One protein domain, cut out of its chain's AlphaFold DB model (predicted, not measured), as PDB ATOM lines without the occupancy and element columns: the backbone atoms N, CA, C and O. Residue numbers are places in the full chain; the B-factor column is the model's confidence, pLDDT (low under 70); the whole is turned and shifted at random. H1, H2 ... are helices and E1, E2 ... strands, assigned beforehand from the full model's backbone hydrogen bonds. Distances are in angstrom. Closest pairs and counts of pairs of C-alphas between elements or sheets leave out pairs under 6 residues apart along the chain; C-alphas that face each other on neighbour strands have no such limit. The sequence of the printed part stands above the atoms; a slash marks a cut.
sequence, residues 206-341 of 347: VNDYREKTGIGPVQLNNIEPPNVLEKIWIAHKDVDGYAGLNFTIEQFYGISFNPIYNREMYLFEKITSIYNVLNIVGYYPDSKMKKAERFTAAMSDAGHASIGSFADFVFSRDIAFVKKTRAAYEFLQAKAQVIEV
ATOM      1  N   VAL A 206      79.903  78.604  69.023       95.38
ATOM      2  CA  VAL A 206      79.340  79.214  70.243       95.38
ATOM      3  C   VAL A 206      78.352  80.334  69.927       95.38
ATOM      4  O   VAL A 206      77.312  80.427  70.579       95.38
ATOM      5  N   ASN A 207      78.662  81.194  68.953       94.00
ATOM      6  CA  ASN A 207      77.734  82.255  68.562       94.00
ATOM      7  C   ASN A 207      76.521  81.654  67.854       94.00
ATOM      8  O   ASN A 207      75.402  81.952  68.257       94.00
ATOM      9  N   ASP A 208      76.747  80.738  66.907       93.56
ATOM     10  CA  ASP A 208      75.684  80.051  66.172       93.56
ATOM     11  C   ASP A 208      74.711  79.352  67.136       93.56
ATOM     12  O   ASP A 208      73.493  79.492  67.014       93.56
ATOM     13  N   TYR A 209      75.235  78.660  68.156       93.75
ATOM     14  CA  TYR A 209      74.429  78.021  69.196       93.75
ATOM     15  C   TYR A 209      73.568  79.030  69.970       93.75
ATOM     16  O   TYR A 209      72.361  78.836  70.130       93.75
ATOM     17  N   ARG A 210      74.164  80.123  70.461       94.62
ATOM     18  CA  ARG A 210      73.448  81.128  71.267       94.62
ATOM     19  C   ARG A 210      72.410  81.890  70.449       94.62
ATOM     20  O   ARG A 210      71.328  82.175  70.953       94.62
ATOM     21  N   GLU A 211      72.713  82.195  69.190       93.50
ATOM     22  CA  GLU A 211      71.772  82.829  68.263       93.50
ATOM     23  C   GLU A 211      70.593  81.904  67.954       93.50
ATOM     24  O   GLU A 211      69.440  82.333  68.011       93.50
ATOM     25  N   LYS A 212      70.864  80.621  67.693       92.62
ATOM     26  CA  LYS A 212      69.836  79.626  67.372       92.62
ATOM     27  C   LYS A 212      68.921  79.313  68.556       92.62
ATOM     28  O   LYS A 212      67.720  79.138  68.360       92.62
ATOM     29  N   THR A 213      69.471  79.235  69.767       93.50
ATOM     30  CA  THR A 213      68.698  78.964  70.992       93.50
ATOM     31  C   THR A 213      68.026  80.212  71.562       93.50
ATOM     32  O   THR A 213      67.045  80.097  72.291       93.50
ATOM     33  N   GLY A 214      68.544  81.408  71.261       94.06
ATOM     34  CA  GLY A 214      68.114  82.661  71.886       94.06
ATOM     35  C   GLY A 214      68.493  82.769  73.370       94.06
ATOM     36  O   GLY A 214      68.008  83.668  74.062       94.06
ATOM     37  N   ILE A 215      69.343  81.864  73.868       95.31
ATOM     38  CA  ILE A 215      69.761  81.778  75.267       95.31
ATOM     39  C   ILE A 215      71.257  82.069  75.349       95.31
ATOM     40  O   ILE A 215      72.070  81.496  74.626       95.31
ATOM     41  N   GLY A 216      71.629  82.970  76.253       96.19
ATOM     42  CA  GLY A 216      73.018  83.342  76.469       96.19
ATOM     43  C   GLY A 216      73.241  84.038  77.811       96.19
ATOM     44  O   GLY A 216      72.420  83.921  78.726       96.19
ATOM     45  N   PRO A 217      74.332  84.816  77.941       97.12
ATOM     46  CA  PRO A 217      74.715  85.441  79.208       97.12
ATOM     47  C   PRO A 217      73.655  86.347  79.832       97.12
ATOM     48  O   PRO A 217      73.545  86.401  81.053       97.12
ATOM     49  N   VAL A 218      72.852  87.030  79.010       95.81
ATOM     50  CA  VAL A 218      71.778  87.916  79.489       95.81
ATOM     51  C   VAL A 218      70.719  87.131  80.263       95.81
ATOM     52  O   VAL A 218      70.218  87.610  81.274       95.81
ATOM     53  N   GLN A 219      70.387  85.925  79.809       94.81
ATOM     54  CA  GLN A 219      69.402  85.065  80.450       94.81
ATOM     55  C   GLN A 219      70.033  84.294  81.613       94.81
ATOM     56  O   GLN A 219      69.469  84.258  82.706       94.81
ATOM     57  N   LEU A 220      71.209  83.699  81.392       97.62
ATOM     58  CA  LEU A 220      71.781  82.719  82.314       97.62
ATOM     59  C   LEU A 220      72.484  83.341  83.526       97.62
ATOM     60  O   LEU A 220      72.434  82.755  84.602       97.62
ATOM     61  N   ASN A 221      73.084  84.530  83.416       97.44
ATOM     62  CA  ASN A 221      73.816  85.125  84.547       97.44
ATOM     63  C   ASN A 221      72.907  85.641  85.675       97.44
ATOM     64  O   ASN A 221      73.409  86.019  86.727       97.44
ATOM     65  N   ASN A 222      71.585  85.638  85.476       96.19
ATOM     66  CA  ASN A 222      70.603  85.920  86.527       96.19
ATOM     67  C   ASN A 222      70.201  84.659  87.317       96.19
ATOM     68  O   ASN A 222      69.405  84.740  88.251       96.19
ATOM     69  N   ILE A 223      70.702  83.480  86.928       98.06
ATOM     70  CA  ILE A 223      70.442  82.225  87.630       98.06
ATOM     71  C   ILE A 223      71.314  82.175  88.886       98.06
ATOM     72  O   ILE A 223      72.535  82.012  88.813       98.06
ATOM     73  N   GLU A 224      70.658  82.265  90.040       97.19
ATOM     74  CA  GLU A 224      71.298  82.119  91.346       97.19
ATOM     75  C   GLU A 224      71.111  80.703  91.928       97.19
ATOM     76  O   GLU A 224      70.090  80.056  91.643       97.19
ATOM     77  N   PRO A 225      72.063  80.215  92.750       97.31
ATOM     78  CA  PRO A 225      71.938  78.955  93.490       97.31
ATOM     79  C   PRO A 225      70.698  78.902  94.402       97.31
ATOM     80  O   PRO A 225      70.157  79.950  94.770       97.31
ATOM     81  N   PRO A 226      70.234  77.704  94.812       98.19
ATOM     82  CA  PRO A 226      70.743  76.364  94.467       98.19
ATOM     83  C   PRO A 226      70.261  75.860  93.095       98.19
ATOM     84  O   PRO A 226      69.422  76.509  92.458       98.19
ATOM     85  N   ASN A 227      70.733  74.685  92.673       98.50
ATOM     86  CA  ASN A 227      70.312  73.954  91.463       98.50
ATOM     87  C   ASN A 227      70.536  74.740  90.159       98.50
ATOM     88  O   ASN A 227      69.642  74.890  89.317       98.50
ATOM     89  N   VAL A 228      71.716  75.351  90.029       98.75
ATOM     90  CA  VAL A 228      72.053  76.197  88.874       98.75
ATOM     91  C   VAL A 228      72.009  75.399  87.570       98.75
ATOM     92  O   VAL A 228      71.430  75.874  86.591       98.75
ATOM     93  N   LEU A 229      72.589  74.195  87.543       98.75
ATOM     94  CA  LEU A 229      72.662  73.386  86.324       98.75
ATOM     95  C   LEU A 229      71.278  72.908  85.876       98.75
ATOM     96  O   LEU A 229      70.951  72.946  84.693       98.75
ATOM     97  N   GLU A 230      70.410  72.553  86.815       98.75
ATOM     98  CA  GLU A 230      69.028  72.178  86.541       98.75
ATOM     99  C   GLU A 230      68.233  73.352  85.975       98.75
ATOM    100  O   GLU A 230      67.482  73.182  85.016       98.75
ATOM    101  N   LYS A 231      68.417  74.562  86.518       98.69
ATOM    102  CA  LYS A 231      67.779  75.781  85.995       98.69
ATOM    103  C   LYS A 231      68.259  76.109  84.579       98.69
ATOM    104  O   LYS A 231      67.441  76.475  83.736       98.69
ATOM    105  N   ILE A 232      69.553  75.943  84.296       98.44
ATOM    106  CA  ILE A 232      70.100  76.097  82.941       98.44
ATOM    107  C   ILE A 232      69.498  75.043  82.006       98.44
ATOM    108  O   ILE A 232      69.074  75.389  80.905       98.44
ATOM    109  N   TRP A 233      69.405  73.781  82.428       97.81
ATOM    110  CA  TRP A 233      68.777  72.731  81.627       97.81
ATOM    111  C   TRP A 233      67.296  73.017  81.352       97.81
ATOM    112  O   TRP A 233      66.851  72.892  80.214       97.81
ATOM    113  N   ILE A 234      66.540  73.486  82.348       97.00
ATOM    114  CA  ILE A 234      65.137  73.893  82.176       97.00
ATOM    115  C   ILE A 234      64.999  74.990  81.116       97.00
ATOM    116  O   ILE A 234      64.039  74.956  80.353       97.00
ATOM    117  N   ALA A 235      65.947  75.928  81.037       96.00
ATOM    118  CA  ALA A 235      65.930  76.952  79.998       96.00
ATOM    119  C   ALA A 235      66.109  76.364  78.584       96.00
ATOM    120  O   ALA A 235      65.573  76.922  77.633       96.00
ATOM    121  N   HIS A 236      66.823  75.241  78.439       96.06
ATOM    122  CA  HIS A 236      67.184  74.664  77.139       96.06
ATOM    123  C   HIS A 236      66.310  73.487  76.690       96.06
ATOM    124  O   HIS A 236      66.158  73.274  75.494       96.06
ATOM    125  N   LYS A 237      65.728  72.703  77.599       95.12
ATOM    126  CA  LYS A 237      65.084  71.419  77.255       95.12
ATOM    127  C   LYS A 237      63.964  71.511  76.206       95.12
ATOM    128  O   LYS A 237      63.701  70.532  75.511       95.12
ATOM    129  N   ASP A 238      63.328  72.677  76.097       92.88
ATOM    130  CA  ASP A 238      62.196  72.930  75.204       92.88
ATOM    131  C   ASP A 238      62.592  73.715  73.933       92.88
ATOM    132  O   ASP A 238      61.724  74.016  73.112       92.88
ATOM    133  N   VAL A 239      63.880  74.049  73.733       92.25
ATOM    134  CA  VAL A 239      64.331  74.734  72.506       92.25
ATOM    135  C   VAL A 239      64.532  73.762  71.337       92.25
ATOM    136  O   VAL A 239      64.732  72.554  71.518       92.25
ATOM    137  N   ASP A 240      64.477  74.305  70.117       82.06
ATOM    138  CA  ASP A 240      64.722  73.570  68.871       82.06
ATOM    139  C   ASP A 240      66.103  72.892  68.907       82.06
ATOM    140  O   ASP A 240      67.113  73.538  69.190       82.06
ATOM    141  N   GLY A 241      66.137  71.582  68.657       82.06
ATOM    142  CA  GLY A 241      67.328  70.738  68.810       82.06
ATOM    143  C   GLY A 241      67.383  69.897  70.092       82.06
ATOM    144  O   GLY A 241      68.174  68.962  70.136       82.06
ATOM    145  N   TYR A 242      66.526  70.156  71.089       89.38
ATOM    146  CA  TYR A 242      66.362  69.297  72.278       89.38
ATOM    147  C   TYR A 242      64.919  68.819  72.464       89.38
ATOM    148  O   TYR A 242      64.691  67.675  72.876       89.38
ATOM    149  N   ALA A 243      63.950  69.675  72.129       89.88
ATOM    150  CA  ALA A 243      62.533  69.373  72.260       89.88
ATOM    151  C   ALA A 243      62.165  68.066  71.532       89.88
ATOM    152  O   ALA A 243      62.459  67.878  70.353       89.88
ATOM    153  N   GLY A 244      61.518  67.144  72.250       87.00
ATOM    154  CA  GLY A 244      61.077  65.855  71.703       87.00
ATOM    155  C   GLY A 244      62.175  64.799  71.506       87.00
ATOM    156  O   GLY A 244      61.849  63.682  71.109       87.00
ATOM    157  N   LEU A 245      63.445  65.097  71.815       89.00
ATOM    158  CA  LEU A 245      64.558  64.138  71.696       89.00
ATOM    159  C   LEU A 245      64.820  63.314  72.967       89.00
ATOM    160  O   LEU A 245      65.735  62.495  72.977       89.00
ATOM    161  N   ASN A 246      64.040  63.519  74.037       88.38
ATOM    162  CA  ASN A 246      64.233  62.881  75.349       88.38
ATOM    163  C   ASN A 246      65.670  63.018  75.889       88.38
ATOM    164  O   ASN A 246      66.189  62.105  76.531       88.38
ATOM    165  N   PHE A 247      66.316  64.157  75.620       93.19
ATOM    166  CA  PHE A 247      67.648  64.449  76.138       93.19
ATOM    167  C   PHE A 247      67.608  64.544  77.668       93.19
ATOM    168  O   PHE A 247      66.723  65.176  78.245       93.19
ATOM    169  N   THR A 248      68.572  63.913  78.326       94.88
ATOM    170  CA  THR A 248      68.784  64.031  79.776       94.88
ATOM    171  C   THR A 248      69.697  65.214  80.092       94.88
ATOM    172  O   THR A 248      70.453  65.679  79.232       94.88
ATOM    173  N   ILE A 249      69.670  65.686  81.340       97.38
ATOM    174  CA  ILE A 249      70.577  66.748  81.798       97.38
ATOM    175  C   ILE A 249      72.045  66.297  81.711       97.38
ATOM    176  O   ILE A 249      72.916  67.068  81.313       97.38
ATOM    177  N   GLU A 250      72.325  65.023  81.977       96.88
ATOM    178  CA  GLU A 250      73.659  64.442  81.863       96.88
ATOM    179  C   GLU A 250      74.143  64.384  80.413       96.88
ATOM    180  O   GLU A 250      75.334  64.550  80.150       96.88
ATOM    181  N   GLN A 251      73.249  64.156  79.451       95.25
ATOM    182  CA  GLN A 251      73.596  64.247  78.032       95.25
ATOM    183  C   GLN A 251      73.838  65.699  77.614       95.25
ATOM    184  O   GLN A 251      74.788  65.950  76.877       95.25
ATOM    185  N   PHE A 252      73.041  66.651  78.113       96.06
ATOM    186  CA  PHE A 252      73.227  68.081  77.844       96.06
ATOM    187  C   PHE A 252      74.606  68.574  78.291       96.06
ATOM    188  O   PHE A 252      75.302  69.243  77.531       96.06
ATOM    189  N   TYR A 253      75.038  68.172  79.486       97.12
ATOM    190  CA  TYR A 253      76.369  68.491  80.000       97.12
ATOM    191  C   TYR A 253      77.479  67.558  79.501       97.12
ATOM    192  O   TYR A 253      78.627  67.726  79.898       97.12
ATOM    193  N   GLY A 254      77.170  66.573  78.651       95.25
ATOM    194  CA  GLY A 254      78.162  65.640  78.115       95.25
ATOM    195  C   GLY A 254      78.859  64.802  79.193       95.25
ATOM    196  O   GLY A 254      80.060  64.573  79.100       95.25
ATOM    197  N   ILE A 255      78.128  64.396  80.236       96.81
ATOM    198  CA  ILE A 255      78.637  63.640  81.397       96.81
ATOM    199  C   ILE A 255      78.020  62.245  81.556       96.81
ATOM    200  O   ILE A 255      78.364  61.519  82.489       96.81
ATOM    201  N   SER A 256      77.104  61.869  80.661       93.31
ATOM    202  CA  SER A 256      76.427  60.564  80.694       93.31
ATOM    203  C   SER A 256      77.372  59.379  80.453       93.31
ATOM    204  O   SER A 256      77.138  58.293  80.979       93.31
ATOM    205  N   PHE A 257      78.440  59.571  79.673       91.94
ATOM    206  CA  PHE A 257      79.383  58.516  79.312       91.94
ATOM    207  C   PHE A 257      80.712  59.090  78.814       91.94
ATOM    208  O   PHE A 257      80.714  60.135  78.167       91.94
ATOM    209  N   ASN A 258      81.833  58.400  79.061       88.88
ATOM    210  CA  ASN A 258      83.125  58.801  78.513       88.88
ATOM    211  C   ASN A 258      83.283  58.256  77.078       88.88
ATOM    212  O   ASN A 258      83.454  57.043  76.911       88.88
ATOM    213  N   PRO A 259      83.281  59.113  76.040       80.38
ATOM    214  CA  PRO A 259      83.306  58.658  74.651       80.38
ATOM    215  C   PRO A 259      84.667  58.094  74.216       80.38
ATOM    216  O   PRO A 259      84.745  57.450  73.175       80.38
ATOM    217  N   ILE A 260      85.735  58.330  74.989       83.12
ATOM    218  CA  ILE A 260      87.103  57.906  74.661       83.12
ATOM    219  C   ILE A 260      87.399  56.540  75.280       83.12
ATOM    220  O   ILE A 260      87.889  55.639  74.605       83.12
ATOM    221  N   TYR A 261      87.097  56.381  76.568       84.12
ATOM    222  CA  TYR A 261      87.491  55.197  77.339       84.12
ATOM    223  C   TYR A 261      86.387  54.151  77.478       84.12
ATOM    224  O   TYR A 261      86.596  53.124  78.119       84.12
ATOM    225  N   ASN A 262      85.211  54.408  76.900       86.06
ATOM    226  CA  ASN A 262      84.062  53.514  76.953       86.06
ATOM    227  C   ASN A 262      83.701  53.080  78.395       86.06
ATOM    228  O   ASN A 262      83.416  51.911  78.659       86.06
ATOM    229  N   ARG A 263      83.741  54.032  79.335       91.31
ATOM    230  CA  ARG A 263      83.426  53.848  80.764       91.31
ATOM    231  C   ARG A 263      82.626  55.027  81.308       91.31
ATOM    232  O   ARG A 263      82.503  56.062  80.652       91.31
ATOM    233  N   GLU A 264      82.133  54.900  82.535       93.12
ATOM    234  CA  GLU A 264      81.614  56.059  83.260       93.12
ATOM    235  C   GLU A 264      82.717  57.110  83.442       93.12
ATOM    236  O   GLU A 264      83.878  56.770  83.684       93.12
ATOM    237  N   MET A 265      82.360  58.387  83.308       95.69
ATOM    238  CA  MET A 265      83.268  59.495  83.590       95.69
ATOM    239  C   MET A 265      83.566  59.594  85.086       95.69
ATOM    240  O   MET A 265      82.667  59.472  85.918       95.69
ATOM    241  N   TYR A 266      84.815  59.884  85.425       96.69
ATOM    242  CA  TYR A 266      85.178  60.225  86.795       96.69
ATOM    243  C   TYR A 266      84.698  61.636  87.141       96.69
ATOM    244  O   TYR A 266      84.465  62.458  86.253       96.69
ATOM    245  N   LEU A 267      84.587  61.938  88.438       97.25
ATOM    246  CA  LEU A 267      84.111  63.233  88.938       97.25
ATOM    247  C   LEU A 267      84.825  64.420  88.267       97.25
ATOM    248  O   LEU A 267      84.174  65.317  87.739       97.25
ATOM    249  N   PHE A 268      86.156  64.386  88.238       96.75
ATOM    250  CA  PHE A 268      86.985  65.455  87.682       96.75
ATOM    251  C   PHE A 268      86.748  65.668  86.174       96.75
ATOM    252  O   PHE A 268      86.743  66.802  85.700       96.75
ATOM    253  N   GLU A 269      86.466  64.601  85.417       96.31
ATOM    254  CA  GLU A 269      86.137  64.695  83.990       96.31
ATOM    255  C   GLU A 269      84.745  65.296  83.786       96.31
ATOM    256  O   GLU A 269      84.545  66.113  82.885       96.31
ATOM    257  N   LYS A 270      83.778  64.914  84.638       98.12
ATOM    258  CA  LYS A 270      82.423  65.481  84.616       98.12
ATOM    259  C   LYS A 270      82.469  66.988  84.885       98.12
ATOM    260  O   LYS A 270      81.811  67.747  84.178       98.12
ATOM    261  N   ILE A 271      83.299  67.424  85.838       98.38
ATOM    262  CA  ILE A 271      83.522  68.847  86.139       98.38
ATOM    263  C   ILE A 271      84.061  69.591  84.914       98.38
ATOM    264  O   ILE A 271      83.490  70.612  84.539       98.38
ATOM    265  N   THR A 272      85.107  69.078  84.257       96.25
ATOM    266  CA  THR A 272      85.665  69.703  83.045       96.25
ATOM    267  C   THR A 272      84.615  69.828  81.938       96.25
ATOM    268  O   THR A 272      84.509  70.877  81.303       96.25
ATOM    269  N   SER A 273      83.805  68.784  81.728       96.81
ATOM    270  CA  SER A 273      82.742  68.786  80.714       96.81
ATOM    271  C   SER A 273      81.673  69.845  81.006       96.81
ATOM    272  O   SER A 273      81.385  70.687  80.153       96.81
ATOM    273  N   ILE A 274      81.171  69.893  82.248       98.44
ATOM    274  CA  ILE A 274      80.222  70.919  82.697       98.44
ATOM    275  C   ILE A 274      80.814  72.315  82.503       98.44
ATOM    276  O   ILE A 274      80.152  73.174  81.926       98.44
ATOM    277  N   TYR A 275      82.055  72.549  82.940       95.69
ATOM    278  CA  TYR A 275      82.703  73.860  82.843       95.69
ATOM    279  C   TYR A 275      82.771  74.356  81.390       95.69
ATOM    280  O   TYR A 275      82.441  75.509  81.099       95.69
ATOM    281  N   ASN A 276      83.111  73.461  80.457       94.50
ATOM    282  CA  ASN A 276      83.117  73.756  79.027       94.50
ATOM    283  C   ASN A 276      81.717  74.082  78.498       94.50
ATOM    284  O   ASN A 276      81.555  75.063  77.772       94.50
ATOM    285  N   VAL A 277      80.694  73.316  78.884       97.12
ATOM    286  CA  VAL A 277      79.308  73.593  78.482       97.12
ATOM    287  C   VAL A 277      78.823  74.928  79.047       97.12
ATOM    288  O   VAL A 277      78.227  75.697  78.300       97.12
ATOM    289  N   LEU A 278      79.130  75.269  80.304       98.25
ATOM    290  CA  LEU A 278      78.785  76.568  80.901       98.25
ATOM    291  C   LEU A 278      79.381  77.737  80.110       98.25
ATOM    292  O   LEU A 278      78.682  78.720  79.839       98.25
ATOM    293  N   ASN A 279      80.628  77.596  79.653       96.81
ATOM    294  CA  ASN A 279      81.252  78.556  78.748       96.81
ATOM    295  C   ASN A 279      80.527  78.649  77.400       96.81
ATOM    296  O   ASN A 279      80.323  79.757  76.910       96.81
ATOM    297  N   ILE A 280      80.087  77.535  76.813       96.50
ATOM    298  CA  ILE A 280      79.346  77.524  75.540       96.50
ATOM    299  C   ILE A 280      77.977  78.192  75.707       96.50
ATOM    300  O   ILE A 280      77.687  79.173  75.020       96.50
ATOM    301  N   VAL A 281      77.165  77.741  76.666       97.00
ATOM    302  CA  VAL A 281      75.795  78.248  76.861       97.00
ATOM    303  C   VAL A 281      75.772  79.688  77.372       97.00
ATOM    304  O   VAL A 281      74.816  80.417  77.135       97.00
ATOM    305  N   GLY A 282      76.856  80.137  78.012       97.19
ATOM    306  CA  GLY A 282      77.019  81.517  78.450       97.19
ATOM    307  C   GLY A 282      76.685  81.766  79.917       97.19
ATOM    308  O   GLY A 282      76.310  82.885  80.241       97.19
ATOM    309  N   TYR A 283      76.838  80.782  80.804       98.38
ATOM    310  CA  TYR A 283      76.768  81.012  82.250       98.38
ATOM    311  C   TYR A 283      78.148  81.421  82.777       98.38
ATOM    312  O   TYR A 283      79.056  80.596  82.833       98.38
ATOM    313  N   TYR A 284      78.307  82.701  83.118       97.50
ATOM    314  CA  TYR A 284      79.582  83.327  83.494       97.50
ATOM    315  C   TYR A 284      80.742  82.917  82.566       97.50
ATOM    316  O   TYR A 284      81.749  82.379  83.032       97.50
ATOM    317  N   PRO A 285      80.598  83.118  81.238       95.81
ATOM    318  CA  PRO A 285      81.557  82.600  80.284       95.81
ATOM    319  C   PRO A 285      82.867  83.375  80.348       95.81
ATOM    320  O   PRO A 285      82.877  84.596  80.549       95.81
ATOM    321  N   ASP A 286      83.963  82.683  80.065       93.81
ATOM    322  CA  ASP A 286      85.264  83.324  79.966       93.81
ATOM    323  C   ASP A 286      85.291  84.311  78.789       93.81
ATOM    324  O   ASP A 286      84.675  84.134  77.731       93.81
ATOM    325  N   SER A 287      85.990  85.426  78.984       90.50
ATOM    326  CA  SER A 287      85.945  86.531  78.027       90.50
ATOM    327  C   SER A 287      86.932  86.340  76.874       90.50
ATOM    328  O   SER A 287      88.064  85.892  77.050       90.50
ATOM    329  N   LYS A 288      86.535  86.777  75.670       92.56
ATOM    330  CA  LYS A 288      87.407  86.848  74.479       92.56
ATOM    331  C   LYS A 288      88.039  85.497  74.088       92.56
ATOM    332  O   LYS A 288      89.142  85.493  73.547       92.56
ATOM    333  N   MET A 289      87.326  84.382  74.277       92.88
ATOM    334  CA  MET A 289      87.806  83.019  73.974       92.88
ATOM    335  C   MET A 289      88.182  82.766  72.504       92.88
ATOM    336  O   MET A 289      88.881  81.806  72.218       92.88
ATOM    337  N   LYS A 290      87.834  83.660  71.569       93.81
ATOM    338  CA  LYS A 290      88.395  83.640  70.206       93.81
ATOM    339  C   LYS A 290      89.908  83.911  70.142       93.81
ATOM    340  O   LYS A 290      90.544  83.656  69.123       93.81
ATOM    341  N   LYS A 291      90.495  84.484  71.199       95.00
ATOM    342  CA  LYS A 291      91.940  84.719  71.314       95.00
ATOM    343  C   LYS A 291      92.606  83.517  71.976       95.00
ATOM    344  O   LYS A 291      92.227  83.159  73.086       95.00
ATOM    345  N   ALA A 292      93.652  82.972  71.352       92.69
ATOM    346  CA  ALA A 292      94.348  81.774  71.830       92.69
ATOM    347  C   ALA A 292      94.831  81.878  73.292       92.69
ATOM    348  O   ALA A 292      94.661  80.946  74.072       92.69
ATOM    349  N   GLU A 293      95.369  83.032  73.692       92.38
ATOM    350  CA  GLU A 293      95.814  83.297  75.070       92.38
ATOM    351  C   GLU A 293      94.671  83.207  76.100       92.38
ATOM    352  O   GLU A 293      94.835  82.633  77.174       92.38
ATOM    353  N   ARG A 294      93.488  83.725  75.751       93.94
ATOM    354  CA  ARG A 294      92.298  83.741  76.614       93.94
ATOM    355  C   ARG A 294      91.611  82.389  76.641       93.94
ATOM    356  O   ARG A 294      91.135  81.976  77.686       93.94
ATOM    357  N   PHE A 295      91.614  81.695  75.511       94.38
ATOM    358  CA  PHE A 295      91.179  80.312  75.427       94.38
ATOM    359  C   PHE A 295      92.034  79.398  76.312       94.38
ATOM    360  O   PHE A 295      91.495  78.610  77.076       94.38
ATOM    361  N   THR A 296      93.359  79.561  76.275       92.25
ATOM    362  CA  THR A 296      94.276  78.786  77.126       92.25
ATOM    363  C   THR A 296      94.021  79.056  78.610       92.25
ATOM    364  O   THR A 296      94.007  78.121  79.398       92.25
ATOM    365  N   ALA A 297      93.785  80.317  78.996       92.19
ATOM    366  CA  ALA A 297      93.401  80.657  80.369       92.19
ATOM    367  C   ALA A 297      92.075  79.988  80.783       92.19
ATOM    368  O   ALA A 297      92.024  79.346  81.819       92.19
ATOM    369  N   ALA A 298      91.048  80.029  79.930       92.81
ATOM    370  CA  ALA A 298      89.761  79.380  80.198       92.81
ATOM    371  C   ALA A 298      89.859  77.845  80.340       92.81
ATOM    372  O   ALA A 298      89.145  77.244  81.139       92.81
ATOM    373  N   MET A 299      90.738  77.194  79.567       93.06
ATOM    374  CA  MET A 299      91.014  75.759  79.735       93.06
ATOM    375  C   MET A 299      91.729  75.475  81.062       93.06
ATOM    376  O   MET A 299      91.406  74.488  81.718       93.06
ATOM    377  N   SER A 300      92.640  76.360  81.476       93.69
ATOM    378  CA  SER A 300      93.315  76.279  82.777       93.69
ATOM    379  C   SER A 300      92.322  76.385  83.934       93.69
ATOM    380  O   SER A 300      92.360  75.572  84.850       93.69
ATOM    381  N   ASP A 301      91.346  77.295  83.852       95.75
ATOM    382  CA  ASP A 301      90.278  77.405  84.851       95.75
ATOM    383  C   ASP A 301      89.482  76.097  84.986       95.75
ATOM    384  O   ASP A 301      89.219  75.625  86.094       95.75
ATOM    385  N   ALA A 302      89.131  75.457  83.865       96.00
ATOM    386  CA  ALA A 302      88.483  74.147  83.896       96.00
ATOM    387  C   ALA A 302      89.393  73.076  84.531       96.00
ATOM    388  O   ALA A 302      88.906  72.209  85.263       96.00
ATOM    389  N   GLY A 303      90.705  73.147  84.286       96.38
ATOM    390  CA  GLY A 303      91.724  72.303  84.913       96.38
ATOM    391  C   GLY A 303      91.796  72.500  86.429       96.38
ATOM    392  O   GLY A 303      91.688  71.526  87.176       96.38
ATOM    393  N   HIS A 304      91.872  73.749  86.895       98.12
ATOM    394  CA  HIS A 304      91.845  74.125  88.310       98.12
ATOM    395  C   HIS A 304      90.566  73.638  89.006       98.12
ATOM    396  O   HIS A 304      90.640  73.032  90.077       98.12
ATOM    397  N   ALA A 305      89.393  73.831  88.393       98.31
ATOM    398  CA  ALA A 305      88.120  73.339  88.924       98.31
ATOM    399  C   ALA A 305      88.076  71.803  88.999       98.31
ATOM    400  O   ALA A 305      87.531  71.235  89.946       98.31
ATOM    401  N   SER A 306      88.660  71.124  88.012       98.06
ATOM    402  CA  SER A 306      88.720  69.665  87.931       98.06
ATOM    403  C   SER A 306      89.607  69.072  89.027       98.06
ATOM    404  O   SER A 306      89.122  68.332  89.886       98.06
ATOM    405  N   ILE A 307      90.890  69.442  89.064       97.88
ATOM    406  CA  ILE A 307      91.851  68.896  90.030       97.88
ATOM    407  C   ILE A 307      91.586  69.401  91.459       97.88
ATOM    408  O   ILE A 307      91.811  68.673  92.423       97.88
ATOM    409  N   GLY A 308      91.027  70.605  91.617       98.00
ATOM    410  CA  GLY A 308      90.631  71.150  92.916       98.00
ATOM    411  C   GLY A 308      89.559  70.321  93.632       98.00
ATOM    412  O   GLY A 308      89.465  70.380  94.855       98.00
ATOM    413  N   SER A 309      88.804  69.484  92.907       98.25
ATOM    414  CA  SER A 309      87.729  68.663  93.486       98.25
ATOM    415  C   SER A 309      88.213  67.570  94.441       98.25
ATOM    416  O   SER A 309      87.413  67.020  95.198       98.25
ATOM    417  N   PHE A 310      89.517  67.276  94.431       98.06
ATOM    418  CA  PHE A 310      90.160  66.348  95.361       98.06
ATOM    419  C   PHE A 310      90.591  66.997  96.682       98.06
ATOM    420  O   PHE A 310      91.004  66.279  97.592       98.06
ATOM    421  N   ALA A 311      90.531  68.326  96.796       98.06
ATOM    422  CA  ALA A 311      90.818  69.035  98.037       98.06
ATOM    423  C   ALA A 311      89.555  69.195  98.898       98.06
ATOM    424  O   ALA A 311      88.432  69.080  98.413       98.06
ATOM    425  N   ASP A 312      89.727  69.529 100.176       98.44
ATOM    426  CA  ASP A 312      88.605  69.926 101.035       98.44
ATOM    427  C   ASP A 312      88.098  71.324 100.651       98.44
ATOM    428  O   ASP A 312      86.896  71.591 100.687       98.44
ATOM    429  N   PHE A 313      89.013  72.210 100.240       98.69
ATOM    430  CA  PHE A 313      88.717  73.586  99.853       98.69
ATOM    431  C   PHE A 313      89.405  73.984  98.543       98.69
ATOM    432  O   PHE A 313      90.563  73.644  98.313       98.69
ATOM    433  N   VAL A 314      88.718  74.781  97.726       98.75
ATOM    434  CA  VAL A 314      89.262  75.440  96.530       98.75
ATOM    435  C   VAL A 314      89.146  76.944  96.717       98.75
ATOM    436  O   VAL A 314      88.041  77.456  96.869       98.75
ATOM    437  N   PHE A 315      90.267  77.660  96.703       98.56
ATOM    438  CA  PHE A 315      90.287  79.114  96.859       98.56
ATOM    439  C   PHE A 315      90.466  79.792  95.507       98.56
ATOM    440  O   PHE A 315      91.394  79.457  94.775       98.56
ATOM    441  N   SER A 316      89.618  80.777  95.216       98.12
ATOM    442  CA  SER A 316      89.729  81.627  94.029       98.12
ATOM    443  C   SER A 316      89.183  83.023  94.316       98.12
ATOM    444  O   SER A 316      88.304  83.199  95.163       98.12
ATOM    445  N   ARG A 317      89.713  84.030  93.622       96.44
ATOM    446  CA  ARG A 317      89.182  85.405  93.642       96.44
ATOM    447  C   ARG A 317      88.416  85.772  92.373       96.44
ATOM    448  O   ARG A 317      87.932  86.898  92.262       96.44
ATOM    449  N   ASP A 318      88.345  84.864  91.404       96.00
ATOM    450  CA  ASP A 318      87.554  85.053  90.197       96.00
ATOM    451  C   ASP A 318      86.111  84.602  90.453       96.00
ATOM    452  O   ASP A 318      85.819  83.419  90.632       96.00
ATOM    453  N   ILE A 319      85.184  85.561  90.463       95.75
ATOM    454  CA  ILE A 319      83.767  85.293  90.715       95.75
ATOM    455  C   ILE A 319      83.131  84.391  89.647       95.75
ATOM    456  O   ILE A 319      82.231  83.613  89.967       95.75
ATOM    457  N   ALA A 320      83.586  84.463  88.391       96.44
ATOM    458  CA  ALA A 320      83.081  83.618  87.315       96.44
ATOM    459  C   ALA A 320      83.520  82.166  87.525       96.44
ATOM    460  O   ALA A 320      82.678  81.264  87.467       96.44
ATOM    461  N   PHE A 321      84.796  81.950  87.863       97.69
ATOM    462  CA  PHE A 321      85.305  80.643  88.284       97.69
ATOM    463  C   PHE A 321      84.512  80.114  89.480       97.69
ATOM    464  O   PHE A 321      83.975  79.009  89.435       97.69
ATOM    465  N   VAL A 322      84.365  80.921  90.535       98.44
ATOM    466  CA  VAL A 322      83.671  80.520  91.765       98.44
ATOM    467  C   VAL A 322      82.232  80.088  91.476       98.44
ATOM    468  O   VAL A 322      81.807  79.036  91.956       98.44
ATOM    469  N   LYS A 323      81.476  80.858  90.685       98.44
ATOM    470  CA  LYS A 323      80.085  80.519  90.349       98.44
ATOM    471  C   LYS A 323      79.987  79.245  89.507       98.44
ATOM    472  O   LYS A 323      79.174  78.379  89.834       98.44
ATOM    473  N   LYS A 324      80.829  79.088  88.477       98.44
ATOM    474  CA  LYS A 324      80.860  77.876  87.637       98.44
ATOM    475  C   LYS A 324      81.236  76.633  88.449       98.44
ATOM    476  O   LYS A 324      80.532  75.626  88.392       98.44
ATOM    477  N   THR A 325      82.295  76.715  89.254       98.56
ATOM    478  CA  THR A 325      82.788  75.592  90.061       98.56
ATOM    479  C   THR A 325      81.790  75.201  91.149       98.56
ATOM    480  O   THR A 325      81.522  74.015  91.318       98.56
ATOM    481  N   ARG A 326      81.150  76.167  91.832       98.75
ATOM    482  CA  ARG A 326      80.080  75.877  92.807       98.75
ATOM    483  C   ARG A 326      78.895  75.158  92.163       98.75
ATOM    484  O   ARG A 326      78.442  74.166  92.719       98.75
ATOM    485  N   ALA A 327      78.437  75.616  90.996       98.75
ATOM    486  CA  ALA A 327      77.339  74.973  90.272       98.75
ATOM    487  C   ALA A 327      77.675  73.522  89.880       98.75
ATOM    488  O   ALA A 327      76.856  72.624  90.070       98.75
ATOM    489  N   ALA A 328      78.891  73.283  89.377       98.75
ATOM    490  CA  ALA A 328      79.355  71.940  89.038       98.75
ATOM    491  C   ALA A 328      79.464  71.030  90.272       98.75
ATOM    492  O   ALA A 328      79.023  69.883  90.234       98.75
ATOM    493  N   TYR A 329      80.034  71.538  91.368       98.75
ATOM    494  CA  TYR A 329      80.246  70.764  92.594       98.75
ATOM    495  C   TYR A 329      78.934  70.436  93.304       98.75
ATOM    496  O   TYR A 329      78.786  69.318  93.787       98.75
ATOM    497  N   GLU A 330      77.981  71.371  93.329       98.69
ATOM    498  CA  GLU A 330      76.634  71.148  93.863       98.69
ATOM    499  C   GLU A 330      75.938  70.007  93.112       98.69
ATOM    500  O   GLU A 330      75.531  69.021  93.729       98.69
ATOM    501  N   PHE A 331      75.873  70.102  91.781       98.69
ATOM    502  CA  PHE A 331      75.197  69.115  90.940       98.69
ATOM    503  C   PHE A 331      75.830  67.720  91.038       98.69
ATOM    504  O   PHE A 331      75.135  66.709  91.121       98.69
ATOM    505  N   LEU A 332      77.164  67.658  91.055       98.50
ATOM    506  CA  LEU A 332      77.914  66.402  91.123       98.50
ATOM    507  C   LEU A 332      78.140  65.894  92.553       98.50
ATOM    508  O   LEU A 332      78.772  64.852  92.726       98.50
ATOM    509  N   GLN A 333      77.653  66.615  93.567       98.06
ATOM    510  CA  GLN A 333      77.856  66.307  94.986       98.06
ATOM    511  C   GLN A 333      79.345  66.139  95.348       98.06
ATOM    512  O   GLN A 333      79.727  65.258  96.125       98.06
ATOM    513  N   ALA A 334      80.205  66.982  94.769       97.94
ATOM    514  CA  ALA A 334      81.622  67.008  95.106       97.94
ATOM    515  C   ALA A 334      81.809  67.447  96.568       97.94
ATOM    516  O   ALA A 334      81.118  68.337  97.060       97.94
ATOM    517  N   LYS A 335      82.762  66.825  97.273       96.75
ATOM    518  CA  LYS A 335      83.024  67.119  98.695       96.75
ATOM    519  C   LYS A 335      83.708  68.470  98.912       96.75
ATOM    520  O   LYS A 335      83.537  69.072  99.970       96.75
ATOM    521  N   ALA A 336      84.491  68.906  97.928       98.31
ATOM    522  CA  ALA A 336      85.260  70.136  97.973       98.31
ATOM    523  C   ALA A 336      84.355  71.369  98.118       98.31
ATOM    524  O   ALA A 336      83.324  71.487  97.454       98.31
ATOM    525  N   GLN A 337      84.764  72.327  98.948       98.44
ATOM    526  CA  GLN A 337      84.074  73.605  99.112       98.44
ATOM    527  C   GLN A 337      84.821  74.726  98.392       98.44
ATOM    528  O   GLN A 337      86.015  74.931  98.594       98.44
ATOM    529  N   VAL A 338      84.107  75.505  97.584       98.56
ATOM    530  CA  VAL A 338      84.700  76.634  96.857       98.56
ATOM    531  C   VAL A 338      84.599  77.909  97.692       98.56
ATOM    532  O   VAL A 338      83.495  78.396  97.977       98.56
ATOM    533  N   ILE A 339      85.748  78.474  98.046       98.19
ATOM    534  CA  ILE A 339      85.897  79.685  98.850       98.19
ATOM    535  C   ILE A 339      86.275  80.856  97.945       98.19
ATOM    536  O   ILE A 339      87.298  80.842  97.261       98.19
ATOM    537  N   GLU A 340      85.434  81.886  97.972       97.56
ATOM    538  CA  GLU A 340      85.715  83.159  97.318       97.56
ATOM    539  C   GLU A 340      86.627  83.997  98.214       97.56
ATOM    540  O   GLU A 340      86.336  84.190  99.396       97.56
ATOM    541  N   VAL A 341      87.724  84.501  97.655       95.56
ATOM    542  CA  VAL A 341      88.654  85.384  98.360       95.56
ATOM    543  C   VAL A 341      88.434  86.822  97.914       95.56
ATOM    544  O   VAL A 341      88.792  87.210  96.803       95.56
TER     545      VAL A 341
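What this domain is: This is residues 206 to 341 of the 347 residues of an uncharacterized protein of Shewanella sp. DNRA4 (UniProt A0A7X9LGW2). What is seen first? Three long helices, H5, H6 and H7, cross one another as the core; a small two-strand sheet, E1 and E2, lies at one end and the shorter helices H1 to H4 gather towards the other. What is it made of? The printed part has 136 residues, with H1, H2, H3, H4, H5, H6, E1, H7 and E2 in that order, and is mostly helix; the sheet, E1 then E2, is parallel. It is compact, with a radius of gyration of the C-alphas of 14.5 A and spans of 40 by 34 by 31 A.

How they stand to each other: What does the first helix meet? H1, residues 206 to 213, touches residues 280 to 281 alone of H5, residues 267 to 281; the closest C-alphas, of Val 206 and Ile 280, are 5.6 A apart. How do the long helices stand? H5 and H6, residues 292 to 308, form a helical hairpin, opposite ways at a tilt of 37 degrees, only just steep; their closest C-alphas, of Phe 268 and Ser 306, are 4.6 A apart. H7, residues 319 to 332, touches H5, opposite ways at a steep tilt of 53 degrees, closest at the C-alphas of Ile 271 and Ala 328, 5.9 A. H3, residues 228 to 236, touches H7 about perpendicular at 88 degrees, closest at the C-alphas of Val 228 and Ala 327, 5.6 A. How are the strands joined? E1, residues 313 to 316, and E2, residues 337 to 340, are parallel, with N 314 and O 337 within hydrogen-bond range at 2.8 A. With H7 they form a strand-helix-strand unit, two parallel neighbour strands with a helix between, and its crossover is right-handed. What of the helix backbones? In H1, H3, H5, H6 and H7 every O i to N i+4 pair is within hydrogen-bond range; H2, residues 217 to 220, and H4, residues 249 to 252, are too short for one.

Where its parts are: Where do the elements begin and end? H1 begins at C-alpha 206, (79.340, 79.214, 70.243), and E2 ends at C-alpha 340, (85.715, 83.159, 97.318). How long are the longer ones? From first to last C-alpha H5 measures 21.0 A, H6 23.9 A and H7 19.8 A. Where are the short helices? H2 is close but not clearly touching H3, with the C-alphas of Leu 220 and Ile 232 6.9 A apart, and H3 and H4 only just touch, with 3 pairs of C-alphas within 8 A, closest at Trp 233 and Ile 249, 6.3 A.

The domain as a whole: How far does it reach? The two C-alphas farthest apart, of Gly 244 and Val 341, are 43.0 A apart. Are there cuts or long links? The printed part has no cut, and the links H3 to H4 and H4 to H5 are long. Is confidence low anywhere? No printed residue is under 70, and the mean pLDDT of the printed part is 95.4.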